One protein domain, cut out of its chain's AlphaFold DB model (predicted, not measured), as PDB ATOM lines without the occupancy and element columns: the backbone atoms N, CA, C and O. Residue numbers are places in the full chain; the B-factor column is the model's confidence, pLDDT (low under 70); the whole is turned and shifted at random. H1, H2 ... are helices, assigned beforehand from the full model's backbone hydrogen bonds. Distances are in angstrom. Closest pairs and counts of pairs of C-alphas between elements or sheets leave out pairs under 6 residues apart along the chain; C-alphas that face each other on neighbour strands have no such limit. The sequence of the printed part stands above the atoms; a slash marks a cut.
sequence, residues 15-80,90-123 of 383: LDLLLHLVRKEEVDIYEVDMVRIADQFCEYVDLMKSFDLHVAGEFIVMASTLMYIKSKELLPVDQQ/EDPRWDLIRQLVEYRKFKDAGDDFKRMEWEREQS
ATOM      1  N   LEU A  15      -2.382 -19.814 -44.755       90.75
ATOM      2  CA  LEU A  15      -3.303 -19.537 -43.643       90.75
ATOM      3  C   LEU A  15      -3.084 -20.496 -42.467       90.75
ATOM      4  O   LEU A  15      -3.212 -20.094 -41.312       90.75
ATOM      5  N   ASP A  16      -2.705 -21.742 -42.751       89.50
ATOM      6  CA  ASP A  16      -2.410 -22.738 -41.724       89.50
ATOM      7  C   ASP A  16      -1.127 -22.399 -40.959       89.50
ATOM      8  O   ASP A  16      -1.103 -22.416 -39.727       89.50
ATOM      9  N   LEU A  17      -0.086 -21.984 -41.689       88.75
ATOM     10  CA  LEU A  17       1.142 -21.470 -41.087       88.75
ATOM     11  C   LEU A  17       0.860 -20.237 -40.219       88.75
ATOM     12  O   LEU A  17       1.341 -20.159 -39.091       88.75
ATOM     13  N   LEU A  18       0.051 -19.290 -40.700       90.38
ATOM     14  CA  LEU A  18      -0.341 -18.123 -39.905       90.38
ATOM     15  C   LEU A  18      -1.091 -18.524 -38.634       90.38
ATOM     16  O   LEU A  18      -0.772 -18.029 -37.556       90.38
ATOM     17  N   LEU A  19      -2.031 -19.464 -38.727       89.69
ATOM     18  CA  LEU A  19      -2.755 -19.966 -37.564       89.69
ATOM     19  C   LEU A  19      -1.817 -20.660 -36.562       89.69
ATOM     20  O   LEU A  19      -1.997 -20.511 -35.352       89.69
ATOM     21  N   HIS A  20      -0.804 -21.388 -37.042       88.56
ATOM     22  CA  HIS A  20       0.243 -21.965 -36.198       88.56
ATOM     23  C   HIS A  20       1.052 -20.875 -35.475       88.56
ATOM     24  O   HIS A  20       1.255 -20.971 -34.264       88.56
ATOM     25  N   LEU A  21       1.477 -19.824 -36.185       88.56
ATOM     26  CA  LEU A  21       2.231 -18.709 -35.598       88.56
ATOM     27  C   LEU A  21       1.404 -17.954 -34.546       88.56
ATOM     28  O   LEU A  21       1.897 -17.716 -33.446       88.56
ATOM     29  N   VAL A  22       0.126 -17.678 -34.822       88.88
ATOM     30  CA  VAL A  22      -0.792 -17.051 -33.852       88.88
ATOM     31  C   VAL A  22      -0.951 -17.924 -32.604       88.88
ATOM     32  O   VAL A  22      -0.860 -17.431 -31.481       88.88
ATOM     33  N   ARG A  23      -1.121 -19.246 -32.774       86.44
ATOM     34  CA  ARG A  23      -1.193 -20.190 -31.642       86.44
ATOM     35  C   ARG A  23       0.092 -20.195 -30.810       86.44
ATOM     36  O   ARG A  23       0.010 -20.343 -29.595       86.44
ATOM     37  N   LYS A  24       1.257 -20.028 -31.442       86.69
ATOM     38  CA  LYS A  24       2.565 -19.984 -30.770       86.69
ATOM     39  C   LYS A  24       2.761 -18.725 -29.919       86.69
ATOM     40  O   LYS A  24       3.497 -18.789 -28.938       86.69
ATOM     41  N   GLU A  25       2.130 -17.605 -30.274       85.00
ATOM     42  CA  GLU A  25       2.177 -16.376 -29.468       85.00
ATOM     43  C   GLU A  25       1.239 -16.407 -28.249       85.00
ATOM     44  O   GLU A  25       1.387 -15.570 -27.364       85.00
ATOM     45  N   GLU A  26       0.326 -17.382 -28.161       81.94
ATOM     46  CA  GLU A  26      -0.657 -17.523 -27.070       81.94
ATOM     47  C   GLU A  26      -1.587 -16.297 -26.902       81.94
ATOM     48  O   GLU A  26      -2.112 -16.046 -25.817       81.94
ATOM     49  N   VAL A  27      -1.823 -15.544 -27.985       82.19
ATOM     50  CA  VAL A  27      -2.701 -14.356 -28.024       82.19
ATOM     51  C   VAL A  27      -4.002 -14.668 -28.777       82.19
ATOM     52  O   VAL A  27      -4.054 -15.584 -29.602       82.19
ATOM     53  N   ASP A  28      -5.073 -13.921 -28.490       84.38
ATOM     54  CA  ASP A  28      -6.298 -13.979 -29.292       84.38
ATOM     55  C   ASP A  28      -6.028 -13.512 -30.734       84.38
ATOM     56  O   ASP A  28      -5.257 -12.584 -30.977       84.38
ATOM     57  N   ILE A  29      -6.702 -14.129 -31.703       83.31
ATOM     58  CA  ILE A  29      -6.556 -13.844 -33.137       83.31
ATOM     59  C   ILE A  29      -6.902 -12.377 -33.437       83.31
ATOM     60  O   ILE A  29      -6.324 -11.781 -34.342       83.31
ATOM     61  N   TYR A  30      -7.820 -11.785 -32.667       85.12
ATOM     62  CA  TYR A  30      -8.235 -10.388 -32.818       85.12
ATOM     63  C   TYR A  30      -7.241  -9.370 -32.239       85.12
ATOM     64  O   TYR A  30      -7.305  -8.197 -32.599       85.12
ATOM     65  N   GLU A  31      -6.343  -9.792 -31.349       83.75
ATOM     66  CA  GLU A  31      -5.403  -8.906 -30.641       83.75
ATOM     67  C   GLU A  31      -3.955  -9.088 -31.108       83.75
ATOM     68  O   GLU A  31      -3.027  -8.513 -30.536       83.75
ATOM     69  N   VAL A  32      -3.747  -9.912 -32.132       83.75
ATOM     70  CA  VAL A  32      -2.414 -10.340 -32.527       83.75
ATOM     71  C   VAL A  32      -1.636  -9.230 -33.240       83.75
ATOM     72  O   VAL A  32      -2.181  -8.476 -34.049       83.75
ATOM     73  N   ASP A  33      -0.335  -9.141 -32.953       85.88
ATOM     74  CA  ASP A  33       0.559  -8.173 -33.593       85.88
ATOM     75  C   ASP A  33       0.971  -8.685 -34.985       85.88
ATOM     76  O   ASP A  33       1.849  -9.543 -35.137       85.88
ATOM     77  N   MET A  34       0.329  -8.139 -36.022       84.06
ATOM     78  CA  MET A  34       0.573  -8.527 -37.413       84.06
ATOM     79  C   MET A  34       1.999  -8.217 -37.874       84.06
ATOM     80  O   MET A  34       2.522  -8.927 -38.736       84.06
ATOM     81  N   VAL A  35       2.670  -7.222 -37.283       86.31
ATOM     82  CA  VAL A  35       4.062  -6.888 -37.613       86.31
ATOM     83  C   VAL A  35       4.994  -8.023 -37.197       86.31
ATOM     84  O   VAL A  35       5.878  -8.413 -37.967       86.31
ATOM     85  N   ARG A  36       4.778  -8.575 -35.998       87.00
ATOM     86  CA  ARG A  36       5.555  -9.708 -35.475       87.00
ATOM     87  C   ARG A  36       5.304 -10.985 -36.258       87.00
ATOM     88  O   ARG A  36       6.262 -11.679 -36.605       87.00
ATOM     89  N   ILE A  37       4.044 -11.272 -36.575       89.44
ATOM     90  CA  ILE A  37       3.692 -12.444 -37.380       89.44
ATOM     91  C   ILE A  37       4.270 -12.330 -38.788       89.44
ATOM     92  O   ILE A  37       4.785 -13.318 -39.303       89.44
ATOM     93  N   ALA A  38       4.237 -11.144 -39.400       89.62
ATOM     94  CA  ALA A  38       4.818 -10.921 -40.720       89.62
ATOM     95  C   ALA A  38       6.319 -11.249 -40.750       89.62
ATOM     96  O   ALA A  38       6.780 -11.895 -41.695       89.62
ATOM     97  N   ASP A  39       7.070 -10.864 -39.711       89.75
ATOM     98  CA  ASP A  39       8.495 -11.197 -39.596       89.75
ATOM     99  C   ASP A  39       8.716 -12.705 -39.455       89.75
ATOM    100  O   ASP A  39       9.478 -13.291 -40.226       89.75
ATOM    101  N   GLN A  40       7.989 -13.356 -38.544       89.44
ATOM    102  CA  GLN A  40       8.084 -14.807 -38.340       89.44
ATOM    103  C   GLN A  40       7.679 -15.598 -39.594       89.44
ATOM    104  O   GLN A  40       8.304 -16.606 -39.930       89.44
ATOM    105  N   PHE A  41       6.651 -15.138 -40.310       89.88
ATOM    106  CA  PHE A  41       6.196 -15.744 -41.556       89.88
ATOM    107  C   PHE A  41       7.269 -15.638 -42.642       89.88
ATOM    108  O   PHE A  41       7.571 -16.633 -43.300       89.88
ATOM    109  N   CYS A  42       7.889 -14.465 -42.806       88.25
ATOM    110  CA  CYS A  42       8.967 -14.276 -43.777       88.25
ATOM    111  C   CYS A  42      10.186 -15.150 -43.452       88.25
ATOM    112  O   CYS A  42      10.714 -15.802 -44.352       88.25
ATOM    113  N   GLU A  43      10.583 -15.234 -42.177       87.81
ATOM    114  CA  GLU A  43      11.656 -16.134 -41.733       87.81
ATOM    115  C   GLU A  43      11.351 -17.598 -42.081       87.81
ATOM    116  O   GLU A  43      12.215 -18.314 -42.596       87.81
ATOM    117  N   TYR A  44      10.112 -18.042 -41.852       85.44
ATOM    118  CA  TYR A  44       9.701 -19.415 -42.144       85.44
ATOM    119  C   TYR A  44       9.676 -19.709 -43.648       85.44
ATOM    120  O   TYR A  44      10.132 -20.766 -44.090       85.44
ATOM    121  N   VAL A  45       9.186 -18.761 -44.448       83.12
ATOM    122  CA  VAL A  45       9.163 -18.866 -45.912       83.12
ATOM    123  C   VAL A  45      10.579 -18.894 -46.487       83.12
ATOM    124  O   VAL A  45      10.848 -19.678 -47.396       83.12
ATOM    125  N   ASP A  46      11.508 -18.094 -45.967       83.38
ATOM    126  CA  ASP A  46      12.900 -18.103 -46.429       83.38
ATOM    127  C   ASP A  46      13.629 -19.394 -46.045       83.38
ATOM    128  O   ASP A  46      14.395 -19.936 -46.851       83.38
ATOM    129  N   LEU A  47      13.326 -19.949 -44.868       81.06
ATOM    130  CA  LEU A  47      13.791 -21.278 -44.490       81.06
ATOM    131  C   LEU A  47      13.237 -22.336 -45.459       81.06
ATOM    132  O   LEU A  47      14.007 -23.134 -45.987       81.06
ATOM    133  N   MET A  48      11.940 -22.298 -45.772       75.00
ATOM    134  CA  MET A  48      11.287 -23.238 -46.692       75.00
ATOM    135  C   MET A  48      11.865 -23.168 -48.115       75.00
ATOM    136  O   MET A  48      12.217 -24.206 -48.674       75.00
ATOM    137  N   LYS A  49      12.072 -21.961 -48.665       73.31
ATOM    138  CA  LYS A  49      12.692 -21.748 -49.992       73.31
ATOM    139  C   LYS A  49      14.079 -22.380 -50.116       73.31
ATOM    140  O   LYS A  49      14.487 -22.732 -51.221       73.31
ATOM    141  N   SER A  50      14.824 -22.492 -49.014       70.81
ATOM    142  CA  SER A  50      16.155 -23.110 -49.024       70.81
ATOM    143  C   SER A  50      16.116 -24.635 -49.195       70.81
ATOM    144  O   SER A  50      17.105 -25.217 -49.643       70.81
ATOM    145  N   PHE A  51      14.977 -25.270 -48.888       66.31
ATOM    146  CA  PHE A  51      14.789 -26.720 -48.957       66.31
ATOM    147  C   PHE A  51      13.874 -27.164 -50.105       66.31
ATOM    148  O   PHE A  51      14.121 -28.231 -50.667       66.31
ATOM    149  N   ASP A  52      12.867 -26.369 -50.485       64.44
ATOM    150  CA  ASP A  52      11.950 -26.690 -51.584       64.44
ATOM    151  C   ASP A  52      11.379 -25.422 -52.254       64.44
ATOM    152  O   ASP A  52      10.765 -24.569 -51.614       64.44
ATOM    153  N   LEU A  53      11.586 -25.292 -53.569       58.94
ATOM    154  CA  LEU A  53      11.159 -24.138 -54.369       58.94
ATOM    155  C   LEU A  53       9.744 -24.318 -54.954       58.94
ATOM    156  O   LEU A  53       9.138 -23.342 -55.395       58.94
ATOM    157  N   HIS A  54       9.209 -25.545 -54.991       61.75
ATOM    158  CA  HIS A  54       7.982 -25.847 -55.739       61.75
ATOM    159  C   HIS A  54       6.700 -25.368 -55.030       61.75
ATOM    160  O   HIS A  54       5.705 -25.081 -55.689       61.75
ATOM    161  N   VAL A  55       6.747 -25.202 -53.704       60.88
ATOM    162  CA  VAL A  55       5.600 -24.854 -52.837       60.88
ATOM    163  C   VAL A  55       5.341 -23.333 -52.760       60.88
ATOM    164  O   VAL A  55       4.349 -22.875 -52.203       60.88
ATOM    165  N   ALA A  56       6.209 -22.500 -53.340       63.12
ATOM    166  CA  ALA A  56       6.330 -21.096 -52.938       63.12
ATOM    167  C   ALA A  56       5.256 -20.118 -53.467       63.12
ATOM    168  O   ALA A  56       5.219 -18.981 -53.004       63.12
ATOM    169  N   GLY A  57       4.393 -20.498 -54.416       77.75
ATOM    170  CA  GLY A  57       3.480 -19.554 -55.083       77.75
ATOM    171  C   GLY A  57       2.529 -18.828 -54.123       77.75
ATOM    172  O   GLY A  57       2.555 -17.603 -54.019       77.75
ATOM    173  N   GLU A  58       1.730 -19.588 -53.377       82.88
ATOM    174  CA  GLU A  58       0.729 -19.048 -52.444       82.88
ATOM    175  C   GLU A  58       1.373 -18.376 -51.223       82.88
ATOM    176  O   GLU A  58       0.908 -17.338 -50.750       82.88
ATOM    177  N   PHE A  59       2.503 -18.911 -50.752       86.56
ATOM    178  CA  PHE A  59       3.265 -18.330 -49.645       86.56
ATOM    179  C   PHE A  59       3.892 -16.980 -50.006       86.56
ATOM    180  O   PHE A  59       3.936 -16.089 -49.161       86.56
ATOM    181  N   ILE A  60       4.351 -16.789 -51.250       85.50
ATOM    182  CA  ILE A  60       4.887 -15.498 -51.711       85.50
ATOM    183  C   ILE A  60       3.777 -14.449 -51.788       85.50
ATOM    184  O   ILE A  60       3.994 -13.315 -51.360       85.50
ATOM    185  N   VAL A  61       2.596 -14.823 -52.294       88.75
ATOM    186  CA  VAL A  61       1.434 -13.921 -52.309       88.75
ATOM    187  C   VAL A  61       1.119 -13.482 -50.883       88.75
ATOM    188  O   VAL A  61       1.076 -12.282 -50.618       88.75
ATOM    189  N   MET A  62       1.038 -14.419 -49.935       90.31
ATOM    190  CA  MET A  62       0.768 -14.050 -48.547       90.31
ATOM    191  C   MET A  62       1.884 -13.247 -47.880       90.31
ATOM    192  O   MET A  62       1.585 -12.310 -47.140       90.31
ATOM    193  N   ALA A  63       3.153 -13.523 -48.185       89.75
ATOM    194  CA  ALA A  63       4.263 -12.695 -47.717       89.75
ATOM    195  C   ALA A  63       4.121 -11.246 -48.208       89.75
ATOM    196  O   ALA A  63       4.330 -10.312 -47.436       89.75
ATOM    197  N   SER A  64       3.721 -11.046 -49.469       90.56
ATOM    198  CA  SER A  64       3.506  -9.705 -50.021       90.56
ATOM    199  C   SER A  64       2.351  -8.967 -49.336       90.56
ATOM    200  O   SER A  64       2.500  -7.790 -49.002       90.56
ATOM    201  N   THR A  65       1.251  -9.664 -49.028       90.56
ATOM    202  CA  THR A  65       0.114  -9.108 -48.281       90.56
ATOM    203  C   THR A  65       0.520  -8.703 -46.864       90.56
ATOM    204  O   THR A  65       0.210  -7.601 -46.422       90.56
ATOM    205  N   LEU A  66       1.281  -9.546 -46.162       90.62
ATOM    206  CA  LEU A  66       1.784  -9.236 -44.820       90.62
ATOM    207  C   LEU A  66       2.763  -8.057 -44.829       90.62
ATOM    208  O   LEU A  66       2.709  -7.212 -43.940       90.62
ATOM    209  N   MET A  67       3.629  -7.958 -45.844       89.62
ATOM    210  CA  MET A  67       4.510  -6.799 -46.021       89.62
ATOM    211  C   MET A  67       3.720  -5.513 -46.279       89.62
ATOM    212  O   MET A  67       4.082  -4.466 -45.743       89.62
ATOM    213  N   TYR A  68       2.643  -5.583 -47.064       87.81
ATOM    214  CA  TYR A  68       1.743  -4.453 -47.296       87.81
ATOM    215  C   TYR A  68       1.068  -3.996 -45.995       87.81
ATOM    216  O   TYR A  68       1.158  -2.816 -45.650       87.81
ATOM    217  N   ILE A  69       0.494  -4.932 -45.230       87.12
ATOM    218  CA  ILE A  69      -0.128  -4.657 -43.924       87.12
ATOM    219  C   ILE A  69       0.899  -4.037 -42.970       87.12
ATOM    220  O   ILE A  69       0.661  -2.958 -42.431       87.12
ATOM    221  N   LYS A  70       2.083  -4.650 -42.842       88.00
ATOM    222  CA  LYS A  70       3.182  -4.146 -42.007       88.00
ATOM    223  C   LYS A  70       3.625  -2.741 -42.419       88.00
ATOM    224  O   LYS A  70       3.911  -1.912 -41.559       88.00
ATOM    225  N   SER A  71       3.690  -2.453 -43.719       88.00
ATOM    226  CA  SER A  71       4.008  -1.109 -44.203       88.00
ATOM    227  C   SER A  71       2.925  -0.110 -43.790       88.00
ATOM    228  O   SER A  71       3.262   0.928 -43.234       88.00
ATOM    229  N   LYS A  72       1.639  -0.407 -44.021       82.81
ATOM    230  CA  LYS A  72       0.533   0.510 -43.683       82.81
ATOM    231  C   LYS A  72       0.441   0.754 -42.167       82.81
ATOM    232  O   LYS A  72       0.259   1.895 -41.759       82.81
ATOM    233  N   GLU A  73       0.663  -0.275 -41.347       82.00
ATOM    234  CA  GLU A  73       0.610  -0.206 -39.874       82.00
ATOM    235  C   GLU A  73       1.775   0.590 -39.255       82.00
ATOM    236  O   GLU A  73       1.605   1.251 -38.232       82.00
ATOM    237  N   LEU A  74       2.959   0.581 -39.881       81.94
ATOM    238  CA  LEU A  74       4.123   1.340 -39.404       81.94
ATOM    239  C   LEU A  74       4.138   2.809 -39.857       81.94
ATOM    240  O   LEU A  74       4.870   3.614 -39.269       81.94
ATOM    241  N   LEU A  75       3.386   3.173 -40.901       81.88
ATOM    242  CA  LEU A  75       3.334   4.552 -41.388       81.88
ATOM    243  C   LEU A  75       2.356   5.406 -40.555       81.88
ATOM    244  O   LEU A  75       1.241   4.961 -40.274       81.88
ATOM    245  N   PRO A  76       2.721   6.661 -40.214       73.44
ATOM    246  CA  PRO A  76       1.772   7.627 -39.662       73.44
ATOM    247  C   PRO A  76       0.558   7.784 -40.585       73.44
ATOM    248  O   PRO A  76       0.733   7.824 -41.802       73.44
ATOM    249  N   VAL A  77      -0.639   7.923 -40.007       68.06
ATOM    250  CA  VAL A  77      -1.925   7.994 -40.735       68.06
ATOM    251  C   VAL A  77      -1.885   9.035 -41.866       68.06
ATOM    252  O   VAL A  77      -2.290   8.750 -42.984       68.06
ATOM    253  N   ASP A  78      -1.244  10.182 -41.625       64.88
ATOM    254  CA  ASP A  78      -1.095  11.281 -42.595       64.88
ATOM    255  C   ASP A  78      -0.219  10.950 -43.825       64.88
ATOM    256  O   ASP A  78      -0.152  11.730 -44.776       64.88
ATOM    257  N   GLN A  79       0.531   9.844 -43.789       64.06
ATOM    258  CA  GLN A  79       1.452   9.411 -44.847       64.06
ATOM    259  C   GLN A  79       0.987   8.130 -45.547       64.06
ATOM    260  O   GLN A  79       1.704   7.612 -46.409       64.06
ATOM    261  N   GLN A  80      -0.185   7.604 -45.185       65.88
ATOM    262  CA  GLN A  80      -0.739   6.424 -45.834       65.88
ATOM    263  C   GLN A  80      -1.234   6.788 -47.239       65.88
ATOM    264  O   GLN A  80      -1.881   7.809 -47.457       65.88
ATOM    265  N   GLU A  90     -11.083   1.584 -42.752       68.19
ATOM    266  CA  GLU A  90     -10.990   0.141 -42.470       68.19
ATOM    267  C   GLU A  90      -9.591  -0.274 -41.975       68.19
ATOM    268  O   GLU A  90      -8.558   0.059 -42.567       68.19
ATOM    269  N   ASP A  91      -9.541  -1.024 -40.862       78.06
ATOM    270  CA  ASP A  91      -8.292  -1.601 -40.350       78.06
ATOM    271  C   ASP A  91      -7.744  -2.584 -41.404       78.06
ATOM    272  O   ASP A  91      -8.402  -3.587 -41.692       78.06
ATOM    273  N   PRO A  92      -6.536  -2.365 -41.962       78.56
ATOM    274  CA  PRO A  92      -5.988  -3.206 -43.030       78.56
ATOM    275  C   PRO A  92      -5.775  -4.668 -42.618       78.56
ATOM    276  O   PRO A  92      -5.515  -5.527 -43.461       78.56
ATOM    277  N   ARG A  93      -5.853  -4.963 -41.319       83.31
ATOM    278  CA  ARG A  93      -5.719  -6.312 -40.763       83.31
ATOM    279  C   ARG A  93      -7.036  -7.083 -40.795       83.31
ATOM    280  O   ARG A  93      -7.012  -8.311 -40.709       83.31
ATOM    281  N   TRP A  94      -8.170  -6.390 -40.901       86.12
ATOM    282  CA  TRP A  94      -9.498  -6.968 -40.698       86.12
ATOM    283  C   TRP A  94      -9.818  -8.091 -41.687       86.12
ATOM    284  O   TRP A  94     -10.267  -9.165 -41.275       86.12
ATOM    285  N   ASP A  95      -9.488  -7.900 -42.965       87.44
ATOM    286  CA  ASP A  95      -9.672  -8.918 -44.001       87.44
ATOM    287  C   ASP A  95      -8.904 -10.206 -43.700       87.44
ATOM    288  O   ASP A  95      -9.449 -11.311 -43.800       87.44
ATOM    289  N   LEU A  96      -7.647 -10.075 -43.273       88.62
ATOM    290  CA  LEU A  96      -6.807 -11.225 -42.955       88.62
ATOM    291  C   LEU A  96      -7.300 -11.939 -41.691       88.62
ATOM    292  O   LEU A  96      -7.373 -13.167 -41.664       88.62
ATOM    293  N   ILE A  97      -7.689 -11.186 -40.658       89.56
ATOM    294  CA  ILE A  97      -8.271 -11.744 -39.428       89.56
ATOM    295  C   ILE A  97      -9.547 -12.522 -39.755       89.56
ATOM    296  O   ILE A  97      -9.727 -13.648 -39.280       89.56
ATOM    297  N   ARG A  98     -10.417 -11.969 -40.604       90.50
ATOM    298  CA  ARG A  98     -11.643 -12.639 -41.044       90.50
ATOM    299  C   ARG A  98     -11.340 -13.969 -41.736       90.50
ATOM    300  O   ARG A  98     -11.949 -14.978 -41.376       90.50
ATOM    301  N   GLN A  99     -10.390 -13.982 -42.671       91.19
ATOM    302  CA  GLN A  99      -9.960 -15.206 -43.354       91.19
ATOM    303  C   GLN A  99      -9.381 -16.240 -42.378       91.19
ATOM    304  O   GLN A  99      -9.714 -17.420 -42.471       91.19
ATOM    305  N   LEU A 100      -8.570 -15.815 -41.404       90.62
ATOM    306  CA  LEU A 100      -8.004 -16.703 -40.382       90.62
ATOM    307  C   LEU A 100      -9.083 -17.320 -39.486       90.62
ATOM    308  O   LEU A 100      -9.024 -18.512 -39.177       90.62
ATOM    309  N   VAL A 101     -10.084 -16.535 -39.082       91.94
ATOM    310  CA  VAL A 101     -11.211 -17.019 -38.272       91.94
ATOM    311  C   VAL A 101     -12.067 -18.008 -39.062       91.94
ATOM    312  O   VAL A 101     -12.492 -19.024 -38.513       91.94
ATOM    313  N   GLU A 102     -12.324 -17.737 -40.339       93.06
ATOM    314  CA  GLU A 102     -13.077 -18.640 -41.210       93.06
ATOM    315  C   GLU A 102     -12.324 -19.951 -41.448       93.06
ATOM    316  O   GLU A 102     -12.877 -21.028 -41.218       93.06
ATOM    317  N   TYR A 103     -11.037 -19.868 -41.783       92.88
ATOM    318  CA  TYR A 103     -10.182 -21.038 -41.941       92.88
ATOM    319  C   TYR A 103     -10.114 -21.873 -40.655       92.88
ATOM    320  O   TYR A 103     -10.279 -23.092 -40.700       92.88
ATOM    321  N   ARG A 104      -9.968 -21.229 -39.488       91.25
ATOM    322  CA  ARG A 104      -9.982 -21.913 -38.187       91.25
ATOM    323  C   ARG A 104     -11.266 -22.715 -37.971       91.25
ATOM    324  O   ARG A 104     -11.179 -23.846 -37.511       91.25
ATOM    325  N   LYS A 105     -12.437 -22.173 -38.324       93.25
ATOM    326  CA  LYS A 105     -13.713 -22.899 -38.187       93.25
ATOM    327  C   LYS A 105     -13.727 -24.186 -39.008       93.25
ATOM    328  O   LYS A 105     -14.176 -25.213 -38.509       93.25
ATOM    329  N   PHE A 106     -13.235 -24.138 -40.245       94.19
ATOM    330  CA  PHE A 106     -13.162 -25.325 -41.099       94.19
ATOM    331  C   PHE A 106     -12.109 -26.320 -40.625       94.19
ATOM    332  O   PHE A 106     -12.363 -27.520 -40.664       94.19
ATOM    333  N   LYS A 107     -10.969 -25.835 -40.124       90.62
ATOM    334  CA  LYS A 107      -9.943 -26.688 -39.520       90.62
ATOM    335  C   LYS A 107     -10.488 -27.436 -38.301       90.62
ATOM    336  O   LYS A 107     -10.375 -28.654 -38.236       90.62
ATOM    337  N   ASP A 108     -11.149 -26.720 -37.393       92.12
ATOM    338  CA  ASP A 108     -11.739 -27.302 -36.187       92.12
ATOM    339  C   ASP A 108     -12.860 -28.308 -36.552       92.12
ATOM    340  O   ASP A 108     -12.937 -29.394 -35.977       92.12
ATOM    341  N   ALA A 109     -13.679 -28.008 -37.570       95.19
ATOM    342  CA  ALA A 109     -14.679 -28.947 -38.091       95.19
ATOM    343  C   ALA A 109     -14.051 -30.192 -38.751       95.19
ATOM    344  O   ALA A 109     -14.568 -31.299 -38.602       95.19
ATOM    345  N   GLY A 110     -12.934 -30.029 -39.465       94.75
ATOM    346  CA  GLY A 110     -12.168 -31.131 -40.046       94.75
ATOM    347  C   GLY A 110     -11.597 -32.064 -38.977       94.75
ATOM    348  O   GLY A 110     -11.713 -33.285 -39.102       94.75
ATOM    349  N   ASP A 111     -11.062 -31.503 -37.892       91.69
ATOM    350  CA  ASP A 111     -10.581 -32.270 -36.738       91.69
ATOM    351  C   ASP A 111     -11.723 -33.044 -36.050       91.69
ATOM    352  O   ASP A 111     -11.554 -34.210 -35.670       91.69
ATOM    353  N   ASP A 112     -12.913 -32.444 -35.944       95.12
ATOM    354  CA  ASP A 112     -14.109 -33.124 -35.435       95.12
ATOM    355  C   ASP A 112     -14.556 -34.278 -36.348       95.12
ATOM    356  O   ASP A 112     -14.852 -35.371 -35.851       95.12
ATOM    357  N   PHE A 113     -14.560 -34.088 -37.672       96.75
ATOM    358  CA  PHE A 113     -14.877 -35.166 -38.613       96.75
ATOM    359  C   PHE A 113     -13.856 -36.296 -38.564       96.75
ATOM    360  O   PHE A 113     -14.245 -37.461 -38.585       96.75
ATOM    361  N   LYS A 114     -12.572 -35.974 -38.413       93.69
ATOM    362  CA  LYS A 114     -11.509 -36.967 -38.243       93.69
ATOM    363  C   LYS A 114     -11.699 -37.796 -36.971       93.69
ATOM    364  O   LYS A 114     -11.493 -39.009 -36.980       93.69
ATOM    365  N   ARG A 115     -12.151 -37.172 -35.875       94.62
ATOM    366  CA  ARG A 115     -12.541 -37.899 -34.654       94.62
ATOM    367  C   ARG A 115     -13.722 -38.836 -34.921       94.62
ATOM    368  O   ARG A 115     -13.671 -39.995 -34.518       94.62
ATOM    369  N   MET A 116     -14.761 -38.357 -35.606       94.56
ATOM    370  CA  MET A 116     -15.943 -39.165 -35.937       94.56
ATOM    371  C   MET A 116     -15.618 -40.339 -36.869       94.56
ATOM    372  O   MET A 116     -16.144 -41.435 -36.680       94.56
ATOM    373  N   GLU A 117     -14.760 -40.123 -37.864       94.06
ATOM    374  CA  GLU A 117     -14.251 -41.165 -38.756       94.06
ATOM    375  C   GLU A 117     -13.542 -42.254 -37.951       94.06
ATOM    376  O   GLU A 117     -13.881 -43.432 -38.077       94.06
ATOM    377  N   TRP A 118     -12.635 -41.859 -37.054       94.81
ATOM    378  CA  TRP A 118     -11.927 -42.797 -36.192       94.81
ATOM    379  C   TRP A 118     -12.886 -43.598 -35.301       94.81
ATOM    380  O   TRP A 118     -12.782 -44.821 -35.220       94.81
ATOM    381  N   GLU A 119     -13.874 -42.949 -34.678       94.25
ATOM    382  CA  GLU A 119     -14.912 -43.634 -33.894       94.25
ATOM    383  C   GLU A 119     -15.726 -44.623 -34.742       94.25
ATOM    384  O   GLU A 119     -16.053 -45.725 -34.284       94.25
ATOM    385  N   ARG A 120     -16.041 -44.253 -35.990       91.75
ATOM    386  CA  ARG A 120     -16.779 -45.108 -36.923       91.75
ATOM    387  C   ARG A 120     -15.962 -46.322 -37.345       91.75
ATOM    388  O   ARG A 120     -16.528 -47.414 -37.407       91.75
ATOM    389  N   GLU A 121     -14.668 -46.153 -37.584       91.31
ATOM    390  CA  GLU A 121     -13.743 -47.235 -37.933       91.31
ATOM    391  C   GLU A 121     -13.635 -48.282 -36.810       91.31
ATOM    392  O   GLU A 121     -13.562 -49.481 -37.075       91.31
ATOM    393  N   GLN A 122     -13.727 -47.858 -35.544       92.06
ATOM    394  CA  GLN A 122     -13.769 -48.780 -34.398       92.06
ATOM    395  C   GLN A 122     -15.103 -49.543 -34.273       92.06
ATOM    396  O   GLN A 122     -15.218 -50.474 -33.467       92.06
ATOM    397  N   SER A 123     -16.132 -49.160 -35.034       89.38
ATOM    398  CA  SER A 123     -17.442 -49.806 -34.999       89.38
ATOM    399  C   SER A 123     -17.542 -50.915 -36.049       89.38
ATOM    400  O   SER A 123     -17.543 -50.679 -37.254       89.38
TER     401      SER A 123
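What this domain is: This is residues 15 to 80 and 90 to 123 of the 383 residues of an uncharacterized protein of Verrucomicrobiales bacterium (UniProt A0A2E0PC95). The short helix H1 bridges a helical hairpin, H2 and H3, and the long helix H4, whose residues 108 to 121 stick out as an arm. The printed part has 100 residues, 76 of them in four named helices, H1, H2, H3 and H4 in that order along the chain, with no named strand; the class is all helix. The whole is loose, radius of gyration of the C-alphas 16.7 A, spanning 63 by 33 by 21 A.

Where its parts are: H1, residues 15 to 25, begins at C-alpha 15 (-3.303, -19.537, -43.643) and is 15.5 A long. H2, residues 34 to 51, measures 25.8 A; H3, residues 56 to 74, 26.3 A. H4, residues 94 to 121, runs 40.6 A to C-alpha 121 (-13.743, -47.235, -37.933).

How they stand to each other: H1 touches residues 37 to 41 of H2 at a steep tilt of 60 degrees, opposite ways; the closest C-alphas, Leu 21 and Ile 37, are 6.7 A apart. H1 touches residues 99 to 104 of H4, about perpendicular at 85 degrees; the closest C-alphas, Leu 15 and Leu 100, are 6.4 A apart. H2 and H3 form a hairpin at a shallow tilt of 27 degrees, opposite ways; the closest C-alphas, Val 35 and Lys 70, are 5.3 A apart. H1 and H3 are near each other; H4 is apart from H2 and H3. Every O i to N i+4 pair is within hydrogen-bond range in H1, H3 and H4, and 13 of 14 in H2.

The domain as a whole: The C-alphas farthest apart, Asp 78 and Ser 123, are 63.7 A apart. Residues 81 to 89 are not printed; C-alphas 80 and 90 are 12.5 A apart across the cut. Of the links printed whole, H2 to H3 is tight and H1 to H2 short. The pLDDT is under 70 at residues 51 to 56, 77 to 80 and 90.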